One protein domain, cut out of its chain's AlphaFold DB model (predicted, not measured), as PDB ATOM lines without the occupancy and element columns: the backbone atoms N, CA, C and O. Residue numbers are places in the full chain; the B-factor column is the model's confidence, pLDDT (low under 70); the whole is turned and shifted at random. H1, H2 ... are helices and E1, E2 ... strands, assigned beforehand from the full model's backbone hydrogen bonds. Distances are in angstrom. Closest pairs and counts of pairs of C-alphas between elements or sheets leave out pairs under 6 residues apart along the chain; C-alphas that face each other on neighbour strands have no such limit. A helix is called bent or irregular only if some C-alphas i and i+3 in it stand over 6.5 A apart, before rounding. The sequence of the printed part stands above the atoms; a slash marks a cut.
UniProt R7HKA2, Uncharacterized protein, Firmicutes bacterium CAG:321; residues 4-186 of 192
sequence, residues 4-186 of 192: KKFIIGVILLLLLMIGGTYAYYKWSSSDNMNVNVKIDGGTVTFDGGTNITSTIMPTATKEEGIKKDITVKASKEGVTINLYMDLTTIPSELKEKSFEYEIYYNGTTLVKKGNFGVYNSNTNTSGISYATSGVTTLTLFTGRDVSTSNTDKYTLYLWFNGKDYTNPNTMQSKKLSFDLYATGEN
ATOM      1  N   LYS A   4     164.712 169.581 170.013       57.75
ATOM      2  CA  LYS A   4     164.336 169.993 168.649       57.75
ATOM      3  C   LYS A   4     163.793 168.836 167.799       57.75
ATOM      4  O   LYS A   4     162.820 169.025 167.077       57.75
ATOM      5  N   LYS A   5     164.374 167.635 167.903       56.31
ATOM      6  CA  LYS A   5     163.934 166.443 167.150       56.31
ATOM      7  C   LYS A   5     162.622 165.882 167.703       56.31
ATOM      8  O   LYS A   5     161.786 165.421 166.935       56.31
ATOM      9  N   PHE A   6     162.418 165.990 169.017       64.56
ATOM     10  CA  PHE A   6     161.163 165.614 169.671       64.56
ATOM     11  C   PHE A   6     160.011 166.554 169.277       64.56
ATOM     12  O   PHE A   6     158.949 166.087 168.879       64.56
ATOM     13  N   ILE A   7     160.243 167.871 169.286       68.38
ATOM     14  CA  ILE A   7     159.237 168.873 168.894       68.38
ATOM     15  C   ILE A   7     158.837 168.729 167.417       68.38
ATOM     16  O   ILE A   7     157.651 168.768 167.104       68.38
ATOM     17  N   ILE A   8     159.795 168.500 166.510       69.50
ATOM     18  CA  ILE A   8     159.497 168.265 165.086       69.50
ATOM     19  C   ILE A   8     158.657 166.990 164.898       69.50
ATOM     20  O   ILE A   8     157.711 166.997 164.113       69.50
ATOM     21  N   GLY A   9     158.947 165.926 165.656       63.72
ATOM     22  CA  GLY A   9     158.147 164.698 165.649       63.72
ATOM     23  C   GLY A   9     156.705 164.919 166.120       63.72
ATOM     24  O   GLY A   9     155.773 164.421 165.493       63.72
ATOM     25  N   VAL A  10     156.507 165.724 167.169       69.88
ATOM     26  CA  VAL A  10     155.170 166.075 167.680       69.88
ATOM     27  C   VAL A  10     154.399 166.955 166.688       69.88
ATOM     28  O   VAL A  10     153.210 166.730 166.478       69.88
ATOM     29  N   ILE A  11     155.053 167.912 166.023       63.81
ATOM     30  CA  ILE A  11     154.411 168.773 165.013       63.81
ATOM     31  C   ILE A  11     153.985 167.969 163.775       63.81
ATOM     32  O   ILE A  11     152.875 168.157 163.282       63.81
ATOM     33  N   LEU A  12     154.822 167.043 163.293       58.34
ATOM     34  CA  LEU A  12     154.467 166.147 162.184       58.34
ATOM     35  C   LEU A  12     153.291 165.228 162.542       58.34
ATOM     36  O   LEU A  12     152.396 165.035 161.721       58.34
ATOM     37  N   LEU A  13     153.259 164.716 163.776       57.97
ATOM     38  CA  LEU A  13     152.144 163.914 164.278       57.97
ATOM     39  C   LEU A  13     150.845 164.730 164.351       57.97
ATOM     40  O   LEU A  13     149.793 164.252 163.937       57.97
ATOM     41  N   LEU A  14     150.915 165.976 164.828       57.16
ATOM     42  CA  LEU A  14     149.760 166.872 164.890       57.16
ATOM     43  C   LEU A  14     149.233 167.219 163.493       57.16
ATOM     44  O   LEU A  14     148.024 167.171 163.298       57.16
ATOM     45  N   LEU A  15     150.108 167.494 162.516       51.50
ATOM     46  CA  LEU A  15     149.731 167.796 161.126       51.50
ATOM     47  C   LEU A  15     149.031 166.619 160.420       51.50
ATOM     48  O   LEU A  15     148.091 166.844 159.659       51.50
ATOM     49  N   LEU A  16     149.426 165.373 160.712       50.97
ATOM     50  CA  LEU A  16     148.739 164.171 160.218       50.97
ATOM     51  C   LEU A  16     147.305 164.045 160.770       50.97
ATOM     52  O   LEU A  16     146.424 163.557 160.066       50.97
ATOM     53  N   MET A  17     147.035 164.535 161.987       48.12
ATOM     54  CA  MET A  17     145.698 164.481 162.603       48.12
ATOM     55  C   MET A  17     144.726 165.568 162.100       48.12
ATOM     56  O   MET A  17     143.510 165.424 162.245       48.12
ATOM     57  N   ILE A  18     145.217 166.645 161.477       41.44
ATOM     58  CA  ILE A  18     144.358 167.750 160.994       41.44
ATOM     59  C   ILE A  18     143.689 167.411 159.651       41.44
ATOM     60  O   ILE A  18     142.623 167.938 159.340       41.44
ATOM     61  N   GLY A  19     144.267 166.496 158.863       41.78
ATOM     62  CA  GLY A  19     143.695 166.071 157.579       41.78
ATOM     63  C   GLY A  19     142.349 165.349 157.721       41.78
ATOM     64  O   GLY A  19     141.425 165.617 156.956       41.78
ATOM     65  N   GLY A  20     142.211 164.487 158.736       37.91
ATOM     66  CA  GLY A  20     140.964 163.757 159.006       37.91
ATOM     67  C   GLY A  20     139.856 164.636 159.596       37.91
ATOM     68  O   GLY A  20     138.691 164.501 159.230       37.91
ATOM     69  N   THR A  21     140.215 165.594 160.457       40.16
ATOM     70  CA  THR A  21     139.241 166.500 161.091       40.16
ATOM     71  C   THR A  21     138.756 167.594 160.141       40.16
ATOM     72  O   THR A  21     137.576 167.933 160.162       40.16
ATOM     73  N   TYR A  22     139.607 168.117 159.251       39.59
ATOM     74  CA  TYR A  22     139.205 169.170 158.309       39.59
ATOM     75  C   TYR A  22     138.161 168.693 157.287       39.59
ATOM     76  O   TYR A  22     137.258 169.451 156.928       39.59
ATOM     77  N   ALA A  23     138.245 167.432 156.847       42.41
ATOM     78  CA  ALA A  23     137.234 166.837 155.978       42.41
ATOM     79  C   ALA A  23     135.886 166.673 156.706       42.41
ATOM     80  O   ALA A  23     134.859 167.016 156.136       42.41
ATOM     81  N   TYR A  24     135.872 166.272 157.981       43.09
ATOM     82  CA  TYR A  24     134.632 166.140 158.763       43.09
ATOM     83  C   TYR A  24     133.819 167.453 158.841       43.09
ATOM     84  O   TYR A  24     132.595 167.426 158.795       43.09
ATOM     85  N   TYR A  25     134.481 168.620 158.885       42.34
ATOM     86  CA  TYR A  25     133.814 169.925 159.046       42.34
ATOM     87  C   TYR A  25     133.261 170.568 157.760       42.34
ATOM     88  O   TYR A  25     132.512 171.539 157.858       42.34
ATOM     89  N   LYS A  26     133.630 170.098 156.558       45.38
ATOM     90  CA  LYS A  26     133.270 170.773 155.287       45.38
ATOM     91  C   LYS A  26     132.207 170.078 154.443       45.38
ATOM     92  O   LYS A  26     131.832 170.607 153.397       45.38
ATOM     93  N   TRP A  27     131.764 168.898 154.842       46.69
ATOM     94  CA  TRP A  27     130.856 168.096 154.038       46.69
ATOM     95  C   TRP A  27     129.414 168.258 154.555       46.69
ATOM     96  O   TRP A  27     129.190 168.773 155.645       46.69
ATOM     97  N   SER A  28     128.417 167.886 153.751       44.44
ATOM     98  CA  SER A  28     126.993 167.864 154.135       44.44
ATOM     99  C   SER A  28     126.350 166.610 153.531       44.44
ATOM    100  O   SER A  28     126.644 166.312 152.373       44.44
ATOM    101  N   SER A  29     125.536 165.868 154.294       44.09
ATOM    102  CA  SER A  29     124.867 164.636 153.837       44.09
ATOM    103  C   SER A  29     123.376 164.867 153.608       44.09
ATOM    104  O   SER A  29     122.768 165.666 154.318       44.09
ATOM    105  N   SER A  30     122.776 164.144 152.658       43.88
ATOM    106  CA  SER A  30     121.327 164.173 152.405       43.88
ATOM    107  C   SER A  30     120.710 162.768 152.317       43.88
ATOM    108  O   SER A  30     121.293 161.858 151.730       43.88
ATOM    109  N   ASP A  31     119.512 162.648 152.892       45.84
ATOM    110  CA  ASP A  31     118.481 161.600 152.786       45.84
ATOM    111  C   ASP A  31     118.763 160.146 153.235       45.84
ATOM    112  O   ASP A  31     119.475 159.348 152.612       45.84
ATOM    113  N   ASN A  32     118.006 159.737 154.261       41.69
ATOM    114  CA  ASN A  32     117.725 158.344 154.616       41.69
ATOM    115  C   ASN A  32     116.519 157.843 153.800       41.69
ATOM    116  O   ASN A  32     115.535 158.561 153.658       41.69
ATOM    117  N   MET A  33     116.576 156.619 153.263       43.59
ATOM    118  CA  MET A  33     115.494 156.043 152.444       43.59
ATOM    119  C   MET A  33     115.219 154.611 152.895       43.59
ATOM    120  O   MET A  33     116.157 153.895 153.249       43.59
ATOM    121  N   ASN A  34     113.949 154.215 152.886       44.28
ATOM    122  CA  ASN A  34     113.495 152.870 153.227       44.28
ATOM    123  C   ASN A  34     113.174 152.094 151.936       44.28
ATOM    124  O   ASN A  34     112.639 152.680 150.996       44.28
ATOM    125  N   VAL A  35     113.518 150.807 151.886       51.31
ATOM    126  CA  VAL A  35     113.309 149.917 150.735       51.31
ATOM    127  C   VAL A  35     112.481 148.717 151.191       51.31
ATOM    128  O   VAL A  35     112.834 148.046 152.160       51.31
ATOM    129  N   ASN A  36     111.389 148.411 150.492       51.47
ATOM    130  CA  ASN A  36     110.553 147.254 150.802       51.47
ATOM    131  C   ASN A  36     110.609 146.217 149.677       51.47
ATOM    132  O   ASN A  36     110.464 146.547 148.506       51.47
ATOM    133  N   VAL A  37     110.773 144.944 150.028       54.78
ATOM    134  CA  VAL A  37     110.789 143.829 149.079       54.78
ATOM    135  C   VAL A  37     109.732 142.815 149.492       54.78
ATOM    136  O   VAL A  37     109.840 142.144 150.517       54.78
ATOM    137  N   LYS A  38     108.692 142.665 148.678       50.47
ATOM    138  CA  LYS A  38     107.672 141.630 148.857       50.47
ATOM    139  C   LYS A  38     107.936 140.494 147.876       50.47
ATOM    140  O   LYS A  38     108.067 140.748 146.684       50.47
ATOM    141  N   ILE A  39     107.965 139.245 148.342       52.00
ATOM    142  CA  ILE A  39     108.034 138.078 147.453       52.00
ATOM    143  C   ILE A  39     106.706 137.333 147.520       52.00
ATOM    144  O   ILE A  39     106.348 136.789 148.567       52.00
ATOM    145  N   ASP A  40     105.969 137.332 146.408       47.31
ATOM    146  CA  ASP A  40     104.658 136.698 146.306       47.31
ATOM    147  C   ASP A  40     104.590 135.777 145.084       47.31
ATOM    148  O   ASP A  40     104.821 136.228 143.964       47.31
ATOM    149  N   GLY A  41     104.313 134.486 145.302       45.28
ATOM    150  CA  GLY A  41     103.951 133.517 144.253       45.28
ATOM    151  C   GLY A  41     104.662 133.669 142.899       45.28
ATOM    152  O   GLY A  41     104.011 133.940 141.895       45.28
ATOM    153  N   GLY A  42     105.988 133.519 142.852       48.28
ATOM    154  CA  GLY A  42     106.754 133.615 141.596       48.28
ATOM    155  C   GLY A  42     107.477 134.942 141.384       48.28
ATOM    156  O   GLY A  42     108.458 134.988 140.650       48.28
ATOM    157  N   THR A  43     107.022 136.012 142.036       41.69
ATOM    158  CA  THR A  43     107.404 137.381 141.679       41.69
ATOM    159  C   THR A  43     108.009 138.113 142.873       41.69
ATOM    160  O   THR A  43     107.407 138.183 143.948       41.69
ATOM    161  N   VAL A  44     109.196 138.698 142.685       46.34
ATOM    162  CA  VAL A  44     109.771 139.654 143.639       46.34
ATOM    163  C   VAL A  44     109.295 141.048 143.267       46.34
ATOM    164  O   VAL A  44     109.676 141.598 142.241       46.34
ATOM    165  N   THR A  45     108.435 141.610 144.108       50.31
ATOM    166  CA  THR A  45     108.027 143.010 144.035       50.31
ATOM    167  C   THR A  45     108.984 143.814 144.896       50.31
ATOM    168  O   THR A  45     108.901 143.809 146.125       50.31
ATOM    169  N   PHE A  46     109.930 144.467 144.240       55.12
ATOM    170  CA  PHE A  46     110.857 145.386 144.870       55.12
ATOM    171  C   PHE A  46     110.280 146.806 144.771       55.12
ATOM    172  O   PHE A  46     110.193 147.364 143.684       55.12
ATOM    173  N   ASP A  47     109.868 147.366 145.906       54.50
ATOM    174  CA  ASP A  47     109.548 148.784 146.081       54.50
ATOM    175  C   ASP A  47     110.724 149.431 146.817       54.50
ATOM    176  O   ASP A  47     110.676 149.779 148.004       54.50
ATOM    177  N   GLY A  48     111.868 149.463 146.136       48.84
ATOM    178  CA  GLY A  48     112.934 150.347 146.562       48.84
ATOM    179  C   GLY A  48     112.571 151.736 146.133       48.84
ATOM    180  O   GLY A  48     112.241 151.968 144.972       48.84
ATOM    181  N   GLY A  49     112.629 152.653 147.091       48.38
ATOM    182  CA  GLY A  49     112.447 154.057 146.792       48.38
ATOM    183  C   GLY A  49     113.327 154.523 145.621       48.38
ATOM    184  O   GLY A  49     114.292 153.876 145.217       48.38
ATOM    185  N   THR A  50     112.962 155.684 145.094       44.50
ATOM    186  CA  THR A  50     113.610 156.398 143.985       44.50
ATOM    187  C   THR A  50     115.140 156.436 144.045       44.50
ATOM    188  O   THR A  50     115.703 156.481 145.137       44.50
ATOM    189  N   ASN A  51     115.789 156.534 142.873       50.94
ATOM    190  CA  ASN A  51     117.236 156.716 142.681       50.94
ATOM    191  C   ASN A  51     117.913 157.423 143.863       50.94
ATOM    192  O   ASN A  51     117.692 158.615 144.109       50.94
ATOM    193  N   ILE A  52     118.778 156.702 144.578       55.34
ATOM    194  CA  ILE A  52     119.446 157.245 145.762       55.34
ATOM    195  C   ILE A  52     120.584 158.129 145.281       55.34
ATOM    196  O   ILE A  52     121.609 157.631 144.832       55.34
ATOM    197  N   THR A  53     120.404 159.444 145.379       55.41
ATOM    198  CA  THR A  53     121.456 160.423 145.095       55.41
ATOM    199  C   THR A  53     121.829 161.123 146.389       55.41
ATOM    200  O   THR A  53     121.035 161.888 146.928       55.41
ATOM    201  N   SER A  54     123.035 160.881 146.896       59.50
ATOM    202  CA  SER A  54     123.477 161.470 148.162       59.50
ATOM    203  C   SER A  54     124.929 161.933 148.098       59.50
ATOM    204  O   SER A  54     125.730 161.412 147.317       59.50
ATOM    205  N   THR A  55     125.236 162.940 148.914       60.25
ATOM    206  CA  THR A  55     126.605 163.359 149.237       60.25
ATOM    207  C   THR A  55     126.960 162.719 150.580       60.25
ATOM    208  O   THR A  55     126.143 162.755 151.493       60.25
ATOM    209  N   ILE A  56     128.135 162.099 150.710       68.50
ATOM    210  CA  ILE A  56     128.510 161.297 151.893       68.50
ATOM    211  C   ILE A  56     129.684 161.971 152.580       68.50
ATOM    212  O   ILE A  56     130.683 162.180 151.914       68.50
ATOM    213  N   MET A  57     129.611 162.286 153.874       73.38
ATOM    214  CA  MET A  57     130.800 162.724 154.621       73.38
ATOM    215  C   MET A  57     131.634 161.537 155.119       73.38
ATOM    216  O   MET A  57     131.070 160.470 155.359       73.38
ATOM    217  N   PRO A  58     132.943 161.720 155.370       79.25
ATOM    218  CA  PRO A  58     133.712 160.809 156.209       79.25
ATOM    219  C   PRO A  58     133.096 160.678 157.601       79.25
ATOM    220  O   PRO A  58     132.843 161.685 158.262       79.25
ATOM    221  N   THR A  59     132.891 159.447 158.055       79.62
ATOM    222  CA  THR A  59     132.311 159.142 159.367       79.62
ATOM    223  C   THR A  59     133.199 158.200 160.163       79.62
ATOM    224  O   THR A  59     134.029 157.471 159.610       79.62
ATOM    225  N   ALA A  60     133.044 158.227 161.488       81.56
ATOM    226  CA  ALA A  60     133.803 157.347 162.371       81.56
ATOM    227  C   ALA A  60     133.226 155.927 162.379       81.56
ATOM    228  O   ALA A  60     133.963 154.957 162.574       81.56
ATOM    229  N   THR A  61     131.913 155.806 162.173       85.62
ATOM    230  CA  THR A  61     131.223 154.521 162.084       85.62
ATOM    231  C   THR A  61     130.282 154.478 160.883       85.62
ATOM    232  O   THR A  61     129.905 155.503 160.311       85.62
ATOM    233  N   LYS A  62     129.894 153.266 160.488       88.62
ATOM    234  CA  LYS A  62     128.979 153.040 159.364       88.62
ATOM    235  C   LYS A  62     127.558 153.526 159.638       88.62
ATOM    236  O   LYS A  62     126.855 153.906 158.708       88.62
ATOM    237  N   GLU A  63     127.142 153.537 160.903       89.69
ATOM    238  CA  GLU A  63     125.812 153.973 161.340       89.69
ATOM    239  C   GLU A  63     125.588 155.473 161.113       89.69
ATOM    240  O   GLU A  63     124.447 155.899 160.960       89.69
ATOM    241  N   GLU A  64     126.668 156.255 161.064       83.94
ATOM    242  CA  GLU A  64     126.658 157.685 160.730       83.94
ATOM    243  C   GLU A  64     126.629 157.939 159.210       83.94
ATOM    244  O   GLU A  64     126.431 159.076 158.775       83.94
ATOM    245  N   GLY A  65     126.861 156.901 158.399       84.19
ATOM    246  CA  GLY A  65     126.835 156.967 156.942       84.19
ATOM    247  C   GLY A  65     125.427 156.861 156.353       84.19
ATOM    248  O   GLY A  65     124.414 157.115 157.005       84.19
ATOM    249  N   ILE A  66     125.347 156.446 155.089       83.38
ATOM    250  CA  ILE A  66     124.067 156.118 154.462       83.38
ATOM    251  C   ILE A  66     123.610 154.763 154.986       83.38
ATOM    252  O   ILE A  66     124.262 153.747 154.754       83.38
ATOM    253  N   LYS A  67     122.432 154.746 155.606       86.38
ATOM    254  CA  LYS A  67     121.736 153.532 156.024       86.38
ATOM    255  C   LYS A  67     120.501 153.308 155.153       86.38
ATOM    256  O   LYS A  67     119.679 154.216 155.006       86.38
ATOM    257  N   LYS A  68     120.356 152.100 154.605       83.88
ATOM    258  CA  LYS A  68     119.161 151.645 153.880       83.88
ATOM    259  C   LYS A  68     118.660 150.341 154.487       83.88
ATOM    260  O   LYS A  68     119.356 149.328 154.452       83.88
ATOM    261  N   ASP A  69     117.459 150.386 155.045       84.62
ATOM    262  CA  ASP A  69     116.770 149.203 155.552       84.62
ATOM    263  C   ASP A  69     115.978 148.545 154.415       84.62
ATOM    264  O   ASP A  69     115.384 149.228 153.583       84.62
ATOM    265  N   ILE A  70     116.031 147.216 154.375       84.00
ATOM    266  CA  ILE A  70     115.450 146.344 153.356       84.00
ATOM    267  C   ILE A  70     114.650 145.277 154.095       84.00
ATOM    268  O   ILE A  70     115.214 144.455 154.820       84.00
ATOM    269  N   THR A  71     113.333 145.275 153.931       84.19
ATOM    270  CA  THR A  71     112.466 144.239 154.507       84.19
ATOM    271  C   THR A  71     112.081 143.212 153.460       84.19
ATOM    272  O   THR A  71     111.709 143.592 152.356       84.19
ATOM    273  N   VAL A  72     112.144 141.927 153.810       79.56
ATOM    274  CA  VAL A  72     111.820 140.807 152.920       79.56
ATOM    275  C   VAL A  72     110.863 139.857 153.630       79.56
ATOM    276  O   VAL A  72     111.051 139.534 154.800       79.56
ATOM    277  N   LYS A  73     109.823 139.398 152.938       79.62
ATOM    278  CA  LYS A  73     108.937 138.340 153.433       79.62
ATOM    279  C   LYS A  73     108.439 137.492 152.272       79.62
ATOM    280  O   LYS A  73     108.071 138.043 151.232       79.62
ATOM    281  N   ALA A  74     108.398 136.178 152.470       75.50
ATOM    282  CA  ALA A  74     107.857 135.240 151.500       75.50
ATOM    283  C   ALA A  74     106.425 134.838 151.865       75.50
ATOM    284  O   ALA A  74     106.086 134.676 153.038       75.50
ATOM    285  N   SER A  75     105.580 134.634 150.852       69.38
ATOM    286  CA  SER A  75     104.256 134.022 151.030       69.38
ATOM    287  C   SER A  75     104.286 132.488 151.037       69.38
ATOM    288  O   SER A  75     103.286 131.864 151.387       69.38
ATOM    289  N   LYS A  76     105.426 131.867 150.687       71.94
ATOM    290  CA  LYS A  76     105.602 130.411 150.593       71.94
ATOM    291  C   LYS A  76     107.003 129.977 151.030       71.94
ATOM    292  O   LYS A  76     107.973 130.697 150.823       71.94
ATOM    293  N   GLU A  77     107.091 128.786 151.613       78.50
ATOM    294  CA  GLU A  77     108.359 128.151 151.978       78.50
ATOM    295  C   GLU A  77     109.195 127.763 150.751       78.50
ATOM    296  O   GLU A  77     108.668 127.563 149.653       78.50
ATOM    297  N   GLY A  78     110.508 127.630 150.958       74.25
ATOM    298  CA  GLY A  78     111.463 127.248 149.914       74.25
ATOM    299  C   GLY A  78     111.837 128.378 148.952       74.25
ATOM    300  O   GLY A  78     112.560 128.136 147.989       74.25
ATOM    301  N   VAL A  79     111.357 129.599 149.199       77.19
ATOM    302  CA  VAL A  79     111.738 130.798 148.449       77.19
ATOM    303  C   VAL A  79     113.090 131.299 148.938       77.19
ATOM    304  O   VAL A  79     113.289 131.508 150.137       77.19
ATOM    305  N   THR A  80     113.986 131.559 147.993       82.88
ATOM    306  CA  THR A  80     115.257 132.234 148.257       82.88
ATOM    307  C   THR A  80     115.268 133.624 147.629       82.88
ATOM    308  O   THR A  80     114.540 133.895 146.673       82.88
ATOM    309  N   ILE A  81     116.095 134.513 148.175       84.94
ATOM    310  CA  ILE A  81     116.321 135.866 147.674       84.94
ATOM    311  C   ILE A  81     117.791 136.083 147.313       84.94
ATOM    312  O   ILE A  81     118.716 135.696 148.038       84.94
ATOM    313  N   ASN A  82     117.977 136.787 146.205       86.75
ATOM    314  CA  ASN A  82     119.221 137.412 145.801       86.75
ATOM    315  C   ASN A  82     119.057 138.930 145.899       86.75
ATOM    316  O   ASN A  82     117.997 139.459 145.566       86.75
ATOM    317  N   LEU A  83     120.102 139.630 146.330       88.50
ATOM    318  CA  LEU A  83     120.119 141.085 146.418       88.50
ATOM    319  C   LEU A  83     121.305 141.631 145.627       88.50
ATOM    320  O   LEU A  83     122.431 141.133 145.737       88.50
ATOM    321  N   TYR A  84     121.042 142.686 144.868       89.44
ATOM    322  CA  TYR A  84     122.003 143.329 143.989       89.44
ATOM    323  C   TYR A  84     121.972 144.846 144.174       89.44
ATOM    324  O   TYR A  84     120.978 145.419 144.627       89.44
ATOM    325  N   MET A  85     123.087 145.482 143.831       89.81
ATOM    326  CA  MET A  85     123.233 146.930 143.751       89.81
ATOM    327  C   MET A  85     123.796 147.294 142.383       89.81
ATOM    328  O   MET A  85     124.947 146.984 142.086       89.81
ATOM    329  N   ASP A  86     123.006 147.986 141.583       88.69
ATOM    330  CA  ASP A  86     123.418 148.521 140.297       88.69
ATOM    331  C   ASP A  86     123.962 149.931 140.471       88.69
ATOM    332  O   ASP A  86     123.269 150.841 140.915       88.69
ATOM    333  N   LEU A  87     125.233 150.123 140.126       86.19
ATOM    334  CA  LEU A  87     125.867 151.434 140.117       86.19
ATOM    335  C   LEU A  87     125.587 152.105 138.775       86.19
ATOM    336  O   LEU A  87     126.324 151.909 137.804       86.19
ATOM    337  N   THR A  88     124.519 152.896 138.734       73.25
ATOM    338  CA  THR A  88     124.059 153.614 137.538       73.25
ATOM    339  C   THR A  88     125.059 154.698 137.132       73.25
ATOM    340  O   THR A  88     125.432 154.799 135.963       73.25
ATOM    341  N   THR A  89     125.578 155.460 138.105       72.06
ATOM    342  CA  THR A  89     126.729 156.356 137.909       72.06
ATOM    343  C   THR A  89     127.623 156.385 139.142       72.06
ATOM    344  O   THR A  89     127.158 156.683 140.246       72.06
ATOM    345  N   ILE A  90     128.925 156.173 138.939       82.19
ATOM    346  CA  ILE A  90     129.947 156.345 139.973       82.19
ATOM    347  C   ILE A  90     131.108 157.208 139.450       82.19
ATOM    348  O   ILE A  90     131.805 156.805 138.513       82.19
ATOM    349  N   PRO A  91     131.340 158.398 140.034       86.25
ATOM    350  CA  PRO A  91     132.520 159.203 139.740       86.25
ATOM    351  C   PRO A  91     133.807 158.422 140.012       86.25
ATOM    352  O   PRO A  91     133.887 157.680 140.992       86.25
ATOM    353  N   SER A  92     134.834 158.612 139.183       91.81
ATOM    354  CA  SER A  92     136.147 157.973 139.366       91.81
ATOM    355  C   SER A  92     136.746 158.221 140.748       91.81
ATOM    356  O   SER A  92     137.401 157.352 141.306       91.81
ATOM    357  N   GLU A  93     136.470 159.389 141.314       91.88
ATOM    358  CA  GLU A  93     136.951 159.843 142.608       91.88
ATOM    359  C   GLU A  93     136.302 159.086 143.766       91.88
ATOM    360  O   GLU A  93     136.882 159.036 144.839       91.88
ATOM    361  N   LEU A  94     135.125 158.481 143.559       89.94
ATOM    362  CA  LEU A  94     134.489 157.609 144.547       89.94
ATOM    363  C   LEU A  94     134.954 156.153 144.441       89.94
ATOM    364  O   LEU A  94     134.558 155.338 145.272       89.94
ATOM    365  N   LYS A  95     135.803 155.806 143.463       94.31
ATOM    366  CA  LYS A  95     136.369 154.455 143.321       94.31
ATOM    367  C   LYS A  95     137.539 154.237 144.284       94.31
ATOM    368  O   LYS A  95     138.651 153.907 143.870       94.31
ATOM    369  N   GLU A  96     137.274 154.431 145.569       95.00
ATOM    370  CA  GLU A  96     138.267 154.487 146.637       95.00
ATOM    371  C   GLU A  96     138.035 153.421 147.705       95.00
ATOM    372  O   GLU A  96     136.900 153.067 148.025       95.00
ATOM    373  N   LYS A  97     139.130 152.920 148.291       96.06
ATOM    374  CA  LYS A  97     139.058 151.867 149.322       96.06
ATOM    375  C   LYS A  97     138.412 152.350 150.614       96.06
ATOM    376  O   LYS A  97     137.831 151.545 151.328       96.06
ATOM    377  N   SER A  98     138.529 153.646 150.897       93.81
ATOM    378  CA  SER A  98     137.925 154.265 152.072       93.81
ATOM    379  C   SER A  98     136.415 154.428 151.942       93.81
ATOM    380  O   SER A  98     135.759 154.683 152.942       93.81
ATOM    381  N   PHE A  99     135.842 154.283 150.743       94.31
ATOM    382  CA  PHE A  99     134.400 154.188 150.594       94.31
ATOM    383  C   PHE A  99     133.988 152.726 150.753       94.31
ATOM    384  O   PHE A  99     134.235 151.899 149.875       94.31
ATOM    385  N   GLU A 100     133.378 152.403 151.886       96.44
ATOM    386  CA  GLU A 100     133.050 151.040 152.285       96.44
ATOM    387  C   GLU A 100     131.542 150.787 152.244       96.44
ATOM    388  O   GLU A 100     130.724 151.709 152.347       96.44
ATOM    389  N   TYR A 101     131.178 149.515 152.080       95.69
ATOM    390  CA  TYR A 101     129.808 149.050 152.233       95.69
ATOM    391  C   TYR A 101     129.738 147.752 153.033       95.69
ATOM    392  O   TYR A 101     130.582 146.858 152.902       95.69
ATOM    393  N   GLU A 102     128.680 147.621 153.828       97.38
ATOM    394  CA  GLU A 102     128.379 146.422 154.606       97.38
ATOM    395  C   GLU A 102     126.887 146.125 154.601       97.38
ATOM    396  O   GLU A 102     126.058 147.032 154.601       97.38
ATOM    397  N   ILE A 103     126.545 144.840 154.637       95.94
ATOM    398  CA  ILE A 103     125.162 144.380 154.735       95.94
ATOM    399  C   ILE A 103     125.017 143.489 155.941       95.94
ATOM    400  O   ILE A 103     125.746 142.508 156.088       95.94
ATOM    401  N   TYR A 104     124.031 143.812 156.766       95.88
ATOM    402  CA  TYR A 104     123.686 143.066 157.960       95.88
ATOM    403  C   TYR A 104     122.312 142.434 157.830       95.88
ATOM    404  O   TYR A 104     121.394 143.061 157.320       95.88
ATOM    405  N   TYR A 105     122.169 141.218 158.339       93.50
ATOM    406  CA  TYR A 105     120.904 140.525 158.533       93.50
ATOM    407  C   TYR A 105     120.487 140.619 160.006       93.50
ATOM    408  O   TYR A 105     121.302 140.392 160.906       93.50
ATOM    409  N   ASN A 106     119.228 140.991 160.244       88.19
ATOM    410  CA  ASN A 106     118.614 141.221 161.557       88.19
ATOM    411  C   ASN A 106     119.476 142.083 162.498       88.19
ATOM    412  O   ASN A 106     119.554 141.848 163.703       88.19
ATOM    413  N   GLY A 107     120.143 143.090 161.926       87.31
ATOM    414  CA  GLY A 107     120.925 144.107 162.635       87.31
ATOM    415  C   GLY A 107     122.318 143.680 163.109       87.31
ATOM    416  O   GLY A 107     123.157 144.549 163.313       87.31
ATOM    417  N   THR A 108     122.601 142.382 163.258       90.50
ATOM    418  CA  THR A 108     123.842 141.911 163.910       90.50
ATOM    419  C   THR A 108     124.683 140.964 163.062       90.50
ATOM    420  O   THR A 108     125.901 140.919 163.223       90.50
ATOM    421  N   THR A 109     124.077 140.228 162.129       96.25
ATOM    422  CA  THR A 109     124.798 139.217 161.345       96.25
ATOM    423  C   THR A 109     125.361 139.832 160.073       96.25
ATOM    424  O   THR A 109     124.597 140.173 159.177       96.25
ATOM    425  N   LEU A 110     126.685 139.947 159.959       96.56
ATOM    426  CA  LEU A 110     127.318 140.410 158.722       96.56
ATOM    427  C   LEU A 110     127.072 139.403 157.588       96.56
ATOM    428  O   LEU A 110     127.419 138.229 157.698       96.56
ATOM    429  N   VAL A 111     126.498 139.878 156.487       96.56
ATOM    430  CA  VAL A 111     126.232 139.099 155.271       96.56
ATOM    431  C   VAL A 111     127.345 139.302 154.251       96.56
ATOM    432  O   VAL A 111     127.861 138.339 153.688       96.56
ATOM    433  N   LYS A 112     127.721 140.560 154.010       96.88
ATOM    434  CA  LYS A 112     128.731 140.934 153.020       96.88
ATOM    435  C   LYS A 112     129.391 142.244 153.419       96.88
ATOM    436  O   LYS A 112     128.731 143.123 153.964       96.88
ATOM    437  N   LYS A 113     130.678 142.370 153.097       97.12
ATOM    438  CA  LYS A 113     131.437 143.619 153.169       97.12
ATOM    439  C   LYS A 113     132.277 143.815 151.911       97.12
ATOM    440  O   LYS A 113     132.691 142.822 151.301       97.12
ATOM    441  N   GLY A 114     132.541 145.065 151.561       97.75
ATOM    442  CA  GLY A 114     133.412 145.444 150.453       97.75
ATOM    443  C   GLY A 114     133.735 146.936 150.448       97.75
ATOM    444  O   GLY A 114     133.342 147.668 151.354       97.75
ATOM    445  N   ASN A 115     134.462 147.381 149.425       97.31
ATOM    446  CA  ASN A 115     134.744 148.796 149.192       97.31
ATOM    447  C   ASN A 115     134.601 149.164 147.716       97.31
ATOM    448  O   ASN A 115     134.639 148.301 146.840       97.31
ATOM    449  N   PHE A 116     134.471 150.460 147.446       95.88
ATOM    450  CA  PHE A 116     134.329 150.988 146.095       95.88
ATOM    451  C   PHE A 116     135.666 151.145 145.356       95.88
ATOM    452  O   PHE A 116     135.689 151.496 144.177       95.88
ATOM    453  N   GLY A 117     136.797 150.826 145.982       96.69
ATOM    454  CA  GLY A 117     138.086 150.757 145.305       96.69
ATOM    455  C   GLY A 117     138.079 149.736 144.166       96.69
ATOM    456  O   GLY A 117     137.367 148.733 144.207       96.69
ATOM    457  N   VAL A 118     138.907 149.955 143.143       97.06
ATOM    458  CA  VAL A 118     139.079 148.973 142.059       97.06
ATOM    459  C   VAL A 118     139.631 147.664 142.630       97.06
ATOM    460  O   VAL A 118     140.558 147.678 143.448       97.06
ATOM    461  N   TYR A 119     139.051 146.537 142.213       97.50
ATOM    462  CA  TYR A 119     139.519 145.210 142.596       97.50
ATOM    463  C   TYR A 119     140.972 145.000 142.167       97.50
ATOM    464  O   TYR A 119     141.370 145.278 141.035       97.50
ATOM    465  N   ASN A 120     141.766 144.461 143.083       96.81
ATOM    466  CA  ASN A 120     143.122 144.022 142.812       96.81
ATOM    467  C   ASN A 120     143.430 142.833 143.720       96.81
ATOM    468  O   ASN A 120     143.356 142.958 144.942       96.81
ATOM    469  N   SER A 121     143.818 141.696 143.149       96.25
ATOM    470  CA  SER A 121     144.038 140.457 143.907       96.25
ATOM    471  C   SER A 121     145.110 140.566 144.998       96.25
ATOM    472  O   SER A 121     145.085 139.792 145.947       96.25
ATOM    473  N   ASN A 122     146.038 141.522 144.883       95.38
ATOM    474  CA  ASN A 122     147.163 141.680 145.806       95.38
ATOM    475  C   ASN A 122     146.943 142.801 146.826       95.38
ATOM    476  O   ASN A 122     147.443 142.727 147.942       95.38
ATOM    477  N   THR A 123     146.230 143.864 146.442       94.88
ATOM    478  CA  THR A 123     146.121 145.085 147.261       94.88
ATOM    479  C   THR A 123     144.689 145.469 147.620       94.88
ATOM    480  O   THR A 123     144.506 146.330 148.482       94.88
ATOM    481  N   ASN A 124     143.671 144.895 146.971       96.25
ATOM    482  CA  ASN A 124     142.264 145.201 147.222       96.25
ATOM    483  C   ASN A 124     141.318 144.068 146.794       96.25
ATOM    484  O   ASN A 124     140.578 144.177 145.813       96.25
ATOM    485  N   THR A 125     141.330 142.966 147.536       96.25
ATOM    486  CA  THR A 125     140.485 141.797 147.247       96.25
ATOM    487  C   THR A 125     139.003 142.034 147.536       96.25
ATOM    488  O   THR A 125     138.159 141.277 147.068       96.25
ATOM    489  N   SER A 126     138.679 143.087 148.290       96.56
ATOM    490  CA  SER A 126     137.312 143.518 148.608       96.56
ATOM    491  C   SER A 126     136.787 144.629 147.690       96.56
ATOM    492  O   SER A 126     135.698 145.144 147.937       96.56
ATOM    493  N   GLY A 127     137.559 145.005 146.665       96.69
ATOM    494  CA  GLY A 127     137.178 146.015 145.684       96.69
ATOM    495  C   GLY A 127     136.235 145.500 144.597       96.69
ATOM    496  O   GLY A 127     135.926 144.311 144.512       96.69
ATOM    497  N   ILE A 128     135.831 146.410 143.715       96.50
ATOM    498  CA  ILE A 128     134.871 146.169 142.636       96.50
ATOM    499  C   ILE A 128     135.597 145.985 141.301       96.50
ATOM    500  O   ILE A 128     136.483 146.760 140.928       96.50
ATOM    501  N   SER A 129     135.181 144.966 140.548       95.38
ATOM    502  CA  SER A 129     135.514 144.840 139.126       95.38
ATOM    503  C   SER A 129     134.501 145.647 138.319       95.38
ATOM    504  O   SER A 129     133.399 145.180 138.050       95.38
ATOM    505  N   TYR A 130     134.850 146.892 137.998       94.06
ATOM    506  CA  TYR A 130     133.953 147.801 137.288       94.06
ATOM    507  C   TYR A 130     133.738 147.378 135.837       94.06
ATOM    508  O   TYR A 130     134.692 147.017 135.145       94.06
ATOM    509  N   ALA A 131     132.499 147.506 135.362       91.12
ATOM    510  CA  ALA A 131     132.201 147.368 133.946       91.12
ATOM    511  C   ALA A 131     132.959 148.438 133.140       91.12
ATOM    512  O   ALA A 131     133.057 149.596 133.551       91.12
ATOM    513  N   THR A 132     133.493 148.057 131.977       87.38
ATOM    514  CA  THR A 132     134.171 148.995 131.064       87.38
ATOM    515  C   THR A 132     133.195 150.020 130.478       87.38
ATOM    516  O   THR A 132     133.582 151.149 130.188       87.38
ATOM    517  N   SER A 133     131.923 149.641 130.337       83.81
ATOM    518  CA  SER A 133     130.824 150.494 129.881       83.81
ATOM    519  C   SER A 133     129.503 150.033 130.497       83.81
ATOM    520  O   SER A 133     129.319 148.833 130.697       83.81
ATOM    521  N   GLY A 134     128.568 150.958 130.716       84.88
ATOM    522  CA  GLY A 134     127.244 150.655 131.267       84.88
ATOM    523  C   GLY A 134     127.228 150.548 132.795       84.88
ATOM    524  O   GLY A 134     128.068 151.131 133.480       84.88
ATOM    525  N   VAL A 135     126.237 149.824 133.315       87.88
ATOM    526  CA  VAL A 135     125.987 149.657 134.752       87.88
ATOM    527  C   VAL A 135     126.953 148.630 135.340       87.88
ATOM    528  O   VAL A 135     127.200 147.580 134.748       87.88
ATOM    529  N   THR A 136     127.513 148.927 136.515       92.88
ATOM    530  CA  THR A 136     128.266 147.936 137.296       92.88
ATOM    531  C   THR A 136     127.349 147.325 138.348       92.88
ATOM    532  O   THR A 136     126.979 148.012 139.296       92.88
ATOM    533  N   THR A 137     127.020 146.043 138.203       93.19
ATOM    534  CA  THR A 137     126.206 145.293 139.169       93.19
ATOM    535  C   THR A 137     127.079 144.674 140.255       93.19
ATOM    536  O   THR A 137     127.993 143.894 139.979       93.19
ATOM    537  N   LEU A 138     126.780 144.987 141.510       93.94
ATOM    538  CA  LEU A 138     127.359 144.356 142.688       93.94
ATOM    539  C   LEU A 138     126.394 143.302 143.215       93.94
ATOM    540  O   LEU A 138     125.299 143.619 143.677       93.94
ATOM    541  N   THR A 139     126.839 142.049 143.241       94.75
ATOM    542  CA  THR A 139     126.139 140.993 143.974       94.75
ATOM    543  C   THR A 139     126.369 141.174 145.467       94.75
ATOM    544  O   THR A 139     127.480 140.985 145.974       94.75
ATOM    545  N   LEU A 140     125.304 141.527 146.178       94.12
ATOM    546  CA  LEU A 140     125.334 141.711 147.619       94.12
ATOM    547  C   LEU A 140     125.261 140.358 148.332       94.12
ATOM    548  O   LEU A 140     126.106 140.055 149.174       94.12
ATOM    549  N   PHE A 141     124.307 139.516 147.934       94.06
ATOM    550  CA  PHE A 141     124.248 138.096 148.281       94.06
ATOM    551  C   PHE A 141     123.302 137.349 147.334       94.06
ATOM    552  O   PHE A 141     122.471 137.960 146.666       94.06
ATOM    553  N   THR A 142     123.396 136.020 147.320       92.44
ATOM    554  CA  THR A 142     122.504 135.129 146.565       92.44
ATOM    555  C   THR A 142     122.067 133.944 147.421       92.44
ATOM    556  O   THR A 142     122.797 133.543 148.330       92.44
ATOM    557  N   GLY A 143     120.911 133.363 147.107       89.56
ATOM    558  CA  GLY A 143     120.457 132.076 147.622       89.56
ATOM    559  C   GLY A 143     120.146 132.061 149.115       89.56
ATOM    560  O   GLY A 143     120.309 131.025 149.751       89.56
ATOM    561  N   ARG A 144     119.749 133.196 149.705       88.94
ATOM    562  CA  ARG A 144     119.350 133.229 151.119       88.94
ATOM    563  C   ARG A 144     117.885 132.858 151.268       88.94
ATOM    564  O   ARG A 144     117.054 133.439 150.580       88.94
ATOM    565  N   ASP A 145     117.579 131.946 152.182       87.38
ATOM    566  CA  ASP A 145     116.199 131.595 152.519       87.38
ATOM    567  C   ASP A 145     115.435 132.805 153.056       87.38
ATOM    568  O   ASP A 145     116.002 133.653 153.754       87.38
ATOM    569  N   VAL A 146     114.141 132.860 152.739       82.19
ATOM    570  CA  VAL A 146     113.235 133.910 153.208       82.19
ATOM    571  C   VAL A 146     112.191 133.329 154.149       82.19
ATOM    572  O   VAL A 146     111.533 132.333 153.843       82.19
ATOM    573  N   SER A 147     111.994 133.987 155.289       82.12
ATOM    574  CA  SER A 147     110.976 133.589 156.256       82.12
ATOM    575  C   SER A 147     109.548 133.798 155.725       82.12
ATOM    576  O   SER A 147     109.204 134.840 155.158       82.12
ATOM    577  N   THR A 148     108.686 132.803 155.957       81.25
ATOM    578  CA  THR A 148     107.225 132.908 155.773       81.25
ATOM    579  C   THR A 148     106.517 133.422 157.024       81.25
ATOM    580  O   THR A 148     105.468 134.068 156.948       81.25
ATOM    581  N   SER A 149     107.100 133.158 158.194       83.19
ATOM    582  CA  SER A 149     106.534 133.494 159.499       83.19
ATOM    583  C   SER A 149     106.926 134.895 159.965       83.19
ATOM    584  O   SER A 149     106.106 135.583 160.572       83.19
ATOM    585  N   ASN A 150     108.129 135.356 159.624       85.12
ATOM    586  CA  ASN A 150     108.670 136.647 160.034       85.12
ATOM    587  C   ASN A 150     109.014 137.525 158.829       85.12
ATOM    588  O   ASN A 150     109.129 137.053 157.702       85.12
ATOM    589  N   THR A 151     109.163 138.825 159.077       84.31
ATOM    590  CA  THR A 151     109.760 139.739 158.101       84.31
ATOM    591  C   THR A 151     111.258 139.789 158.354       84.31
ATOM    592  O   THR A 151     111.695 140.303 159.386       84.31
ATOM    593  N   ASP A 152     112.024 139.287 157.400       86.88
ATOM    594  CA  ASP A 152     113.476 139.354 157.390       86.88
ATOM    595  C   ASP A 152     113.925 140.797 157.163       86.88
ATOM    596  O   ASP A 152     113.357 141.523 156.342       86.88
ATOM    597  N   LYS A 153     114.943 141.235 157.909       89.75
ATOM    598  CA  LYS A 153     115.471 142.598 157.816       89.75
ATOM    599  C   LYS A 153     116.928 142.569 157.407       89.75
ATOM    600  O   LYS A 153     117.760 141.994 158.108       89.75
ATOM    601  N   TYR A 154     117.237 143.245 156.314       90.81
ATOM    602  CA  TYR A 154     118.594 143.552 155.908       90.81
ATOM    603  C   TYR A 154     118.842 145.051 156.058       90.81
ATOM    604  O   TYR A 154     117.949 145.859 155.825       90.81
ATOM    605  N   THR A 155     120.057 145.428 156.430       91.69
ATOM    606  CA  THR A 155     120.481 146.828 156.462       91.69
ATOM    607  C   THR A 155     121.762 146.960 155.663       91.69
ATOM    608  O   THR A 155     122.767 146.337 156.008       91.69
ATOM    609  N   LEU A 156     121.718 147.767 154.607       91.81
ATOM    610  CA  LEU A 156     122.886 148.201 153.861       91.81
ATOM    611  C   LEU A 156     123.419 149.496 154.474       91.81
ATOM    612  O   LEU A 156     122.690 150.480 154.603       91.81
ATOM    613  N   TYR A 157     124.706 149.492 154.784       92.12
ATOM    614  CA  TYR A 157     125.470 150.674 155.135       92.12
ATOM    615  C   TYR A 157     126.427 151.018 154.001       92.12
ATOM    616  O   TYR A 157     127.085 150.126 153.467       92.12
ATOM    617  N   LEU A 158     126.531 152.302 153.670       91.12
ATOM    618  CA  LEU A 158     127.583 152.853 152.821       91.12
ATOM    619  C   LEU A 158     128.179 154.068 153.521       91.12
ATOM    620  O   LEU A 158     127.438 154.968 153.923       91.12
ATOM    621  N   TRP A 159     129.496 154.129 153.664       90.75
ATOM    622  CA  TRP A 159     130.123 155.253 154.356       90.75
ATOM    623  C   TRP A 159     131.558 155.475 153.904       90.75
ATOM    624  O   TRP A 159     132.240 154.571 153.425       90.75
ATOM    625  N   PHE A 160     132.023 156.705 154.072       90.00
ATOM    626  CA  PHE A 160     133.429 157.035 153.911       90.00
ATOM    627  C   PHE A 160     134.101 156.759 155.252       90.00
ATOM    628  O   PHE A 160     133.869 157.474 156.224       90.00
ATOM    629  N   ASN A 161     134.883 155.686 155.337       91.19
ATOM    630  CA  ASN A 161     135.568 155.269 156.549       91.19
ATOM    631  C   ASN A 161     136.641 156.305 156.908       91.19
ATOM    632  O   ASN A 161     137.756 156.285 156.386       91.19
ATOM    633  N   GLY A 162     136.279 157.248 157.777       86.81
ATOM    634  CA  GLY A 162     137.168 158.284 158.300       86.81
ATOM    635  C   GLY A 162     137.973 157.835 159.517       86.81
ATOM    636  O   GLY A 162     138.875 158.553 159.943       86.81
ATOM    637  N   LYS A 163     137.658 156.663 160.081       88.75
ATOM    638  CA  LYS A 163     138.377 156.089 161.221       88.75
ATOM    639  C   LYS A 163     139.707 155.481 160.785       88.75
ATOM    640  O   LYS A 163     140.732 155.758 161.402       88.75
ATOM    641  N   ASP A 164     139.676 154.672 159.730       90.00
ATOM    642  CA  ASP A 164     140.822 153.871 159.296       90.00
ATOM    643  C   ASP A 164     141.549 154.478 158.083       90.00
ATOM    644  O   ASP A 164     142.667 154.069 157.764       90.00
ATOM    645  N   TYR A 165     140.957 155.482 157.422       89.38
ATOM    646  CA  TYR A 165     141.527 156.108 156.227       89.38
ATOM    647  C   TYR A 165     141.481 157.636 156.259       89.38
ATOM    648  O   TYR A 165     140.523 158.266 156.706       89.38
ATOM    649  N   THR A 166     142.499 158.249 155.648       87.31
ATOM    650  CA  THR A 166     142.413 159.646 155.201       87.31
ATOM    651  C   THR A 166     141.696 159.677 153.858       87.31
ATOM    652  O   THR A 166     142.242 159.226 152.854       87.31
ATOM    653  N   ASN A 167     140.470 160.194 153.840       85.56
ATOM    654  CA  ASN A 167     139.644 160.234 152.637       85.56
ATOM    655  C   ASN A 167     140.124 161.369 151.707       85.56
ATOM    656  O   ASN A 167     140.221 162.512 152.166       85.56
ATOM    657  N   PRO A 168     140.437 161.096 150.425       87.94
ATOM    658  CA  PRO A 168     140.856 162.123 149.478       87.94
ATOM    659  C   PRO A 168     139.870 163.292 149.367       87.94
ATOM    660  O   PRO A 168     138.663 163.110 149.226       87.94
ATOM    661  N   ASN A 169     140.390 164.522 149.318       81.94
ATOM    662  CA  ASN A 169     139.557 165.717 149.122       81.94
ATOM    663  C   ASN A 169     138.800 165.711 147.782       81.94
ATOM    664  O   ASN A 169     137.793 166.395 147.645       81.94
ATOM    665  N   THR A 170     139.254 164.925 146.805       84.31
ATOM    666  CA  THR A 170     138.605 164.738 145.498       84.31
ATOM    667  C   THR A 170     137.252 164.024 145.586       84.31
ATOM    668  O   THR A 170     136.440 164.158 144.670       84.31
ATOM    669  N   MET A 171     136.976 163.319 146.689       84.44
ATOM    670  CA  MET A 171     135.684 162.677 146.960       84.44
ATOM    671  C   MET A 171     134.593 163.679 147.387       84.44
ATOM    672  O   MET A 171     133.411 163.337 147.403       84.44
ATOM    673  N   GLN A 172     134.964 164.920 147.720       77.44
ATOM    674  CA  GLN A 172     134.036 165.952 148.191       77.44
ATOM    675  C   GLN A 172     132.954 166.278 147.167       77.44
ATOM    676  O   GLN A 172     133.232 166.463 145.983       77.44
ATOM    677  N   SER A 173     131.716 166.432 147.648       73.50
ATOM    678  CA  SER A 173     130.551 166.836 146.838       73.50
ATOM    679  C   SER A 173     130.248 165.913 145.650       73.50
ATOM    680  O   SER A 173     129.494 166.280 144.746       73.50
ATOM    681  N   LYS A 174     130.837 164.713 145.627       78.12
ATOM    682  CA  LYS A 174     130.535 163.696 144.629       78.12
ATOM    683  C   LYS A 174     129.259 162.977 145.022       78.12
ATOM    684  O   LYS A 174     129.027 162.667 146.189       78.12
ATOM    685  N   LYS A 175     128.438 162.721 144.013       75.75
ATOM    686  CA  LYS A 175     127.179 162.005 144.151       75.75
ATOM    687  C   LYS A 175     127.393 160.564 143.719       75.75
ATOM    688  O   LYS A 175     127.940 160.324 142.642       75.75
ATOM    689  N   LEU A 176     126.955 159.631 144.552       77.31
ATOM    690  CA  LEU A 176     126.744 158.249 144.145       77.31
ATOM    691  C   LEU A 176     125.281 158.104 143.716       77.31
ATOM    692  O   LEU A 176     124.404 158.622 144.407       77.31
ATOM    693  N   SER A 177     125.038 157.406 142.606       79.50
ATOM    694  CA  SER A 177     123.704 156.944 142.221       79.50
ATOM    695  C   SER A 177     123.725 155.435 142.060       79.50
ATOM    696  O   SER A 177     124.574 154.901 141.340       79.50
ATOM    697  N   PHE A 178     122.814 154.769 142.761       81.00
ATOM    698  CA  PHE A 178     122.656 153.329 142.692       81.00
ATOM    699  C   PHE A 178     121.198 152.925 142.853       81.00
ATOM    700  O   PHE A 178     120.439 153.581 143.574       81.00
ATOM    701  N   ASP A 179     120.880 151.797 142.238       81.25
ATOM    702  CA  ASP A 179     119.609 151.114 142.369       81.25
ATOM    703  C   ASP A 179     119.845 149.817 143.135       81.25
ATOM    704  O   ASP A 179     120.760 149.045 142.849       81.25
ATOM    705  N   LEU A 180     119.041 149.588 144.164       82.81
ATOM    706  CA  LEU A 180     118.957 148.271 144.778       82.81
ATOM    707  C   LEU A 180     117.872 147.502 144.049       82.81
ATOM    708  O   LEU A 180     116.889 148.093 143.622       82.81
ATOM    709  N   TYR A 181     118.038 146.197 143.911       78.00
ATOM    710  CA  TYR A 181     116.951 145.331 143.478       78.00
ATOM    711  C   TYR A 181     117.179 143.916 143.990       78.00
ATOM    712  O   TYR A 181     118.295 143.519 144.343       78.00
ATOM    713  N   ALA A 182     116.098 143.150 144.041       79.69
ATOM    714  CA  ALA A 182     116.119 141.771 144.483       79.69
ATOM    715  C   ALA A 182     115.469 140.860 143.447       79.69
ATOM    716  O   ALA A 182     114.515 141.247 142.772       79.69
ATOM    717  N   THR A 183     115.958 139.628 143.367       76.62
ATOM    718  CA  THR A 183     115.322 138.549 142.606       76.62
ATOM    719  C   THR A 183     115.053 137.375 143.532       76.62
ATOM    720  O   THR A 183     115.697 137.236 144.571       76.62
ATOM    721  N   GLY A 184     114.091 136.534 143.171       73.06
ATOM    722  CA  GLY A 184     113.702 135.374 143.962       73.06
ATOM    723  C   GLY A 184     113.779 134.125 143.109       73.06
ATOM    724  O   GLY A 184     113.426 134.166 141.931       73.06
ATOM    725  N   GLU A 185     114.244 133.030 143.694       66.25
ATOM    726  CA  GLU A 185     114.304 131.722 143.041       66.25
ATOM    727  C   GLU A 185     113.347 130.746 143.742       66.25
ATOM    728  O   GLU A 185     112.911 130.979 144.873       66.25
ATOM    729  N   ASN A 186     112.969 129.666 143.044       59.56
ATOM    730  CA  ASN A 186     111.990 128.656 143.493       59.56
ATOM    731  C   ASN A 186     110.567 129.187 143.744       59.56
ATOM    732  O   ASN A 186     109.738 128.554 144.402       59.56
TER     733      ASN A 186
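Overview. This is residues 4 to 186 of the 192 residues of an uncharacterized protein of Firmicutes bacterium CAG:321 (UniProt R7HKA2). The body is a sandwich of two twisted sheets face to face, and a long helix, H1, leads away from one end like a tail, with residues 4 to 15 sticking out free. The larger sheet, E2 E1 E4 E9 E6 E7 in order, is curled like part of a barrel over the smaller sheet, E3 E10 E5 E8, and E3 to E10 wind over both as a jelly roll, four nested antiparallel pairs of one long hairpin. The printed part has 183 residues, with one named helix followed by ten named strands, E1 to E10; the larger sheet is mixed, the smaller all antiparallel, and the class is mixed, helices and strands. The whole is only just compact, close to loose, with a radius of gyration of the C-alphas of 19.0 A, and spans 74 by 35 by 32 A, the tail included.

Arrangement. Begin at residues 4 to 26, H1, which is not on either sheet and has a kink of 28 degrees near residue 20; 13 of its 19 O i to N i+4 pairs are within hydrogen-bond range. A short link leads to E1, residues 33 to 40, which makes a hairpin with E2, residues 43 to 48; look at N 45 and O 38, 2.7 A apart. After a tight link comes E3, residues 52 to 55, in the other sheet. Next, E4, residues 66 to 74, is the parallel neighbour of E1 at 15 degrees, with N 37 and O 71 at 2.9 A. Then find E5, residues 80 to 89, back in the smaller sheet; E4 and E5 are near each other, with 5 pairs of C-alphas within 10 A. The hairpin of E6, residues 99 to 105, and E7, residues 109 to 115, has N 103 and O 112 at 2.9 A. Past a long link, E8, residues 136 to 145, is antiparallel to E5, with N 138 and O 85 at 2.8 A. E9, residues 152 to 161, is antiparallel to E4, with N 68 and O 156 at 2.8 A, and to E6, with N 157 and O 102 at 2.8 A. Last, E10, residues 175 to 185, is antiparallel to E5, with N 82 and O 183 at 2.8 A, and to E3, where C-alphas 53 and 177 face each other at 5.0 A and no N and O pair is within hydrogen-bond range. Between the sheets, the closest C-alphas of E2 and E10 are those of Val 44 and Thr 183, 5.8 A, and of E7 and E8 those of Lys 112 and Leu 140, 6.4 A. The sheets' facing parts are 6.9 A centre to centre, their strands at 15 degrees.

Along the chain. Find C-alpha 4 at (164.336, 169.993, 168.649); from there H1 runs 33.8 A to C-alpha 26 at (133.270, 170.773, 155.287). H1 is neither bent nor irregular, but only just: C-alphas 16 and 19 are 6.0 A apart. E1 measures 23.0 A, E4 26.6 A, E5 28.6 A, E8 25.4 A and E9 27.2 A. E10, the longest strand with 11 residues, runs 32.9 A to C-alpha 185 at (114.304, 131.722, 143.041).

Size, cuts and confidence. The C-alphas of Lys 4 and Gly 41 are the two farthest apart, 74.6 A. Without the free residues 4 to 15, the body spans 55 by 31 by 28 A. The printed part has no cut; the long links are residues 116 to 135 and 162 to 174. The mean pLDDT of the printed part is 76.8, and residues 4 to 56, 75 and 185 to 186 are under 70.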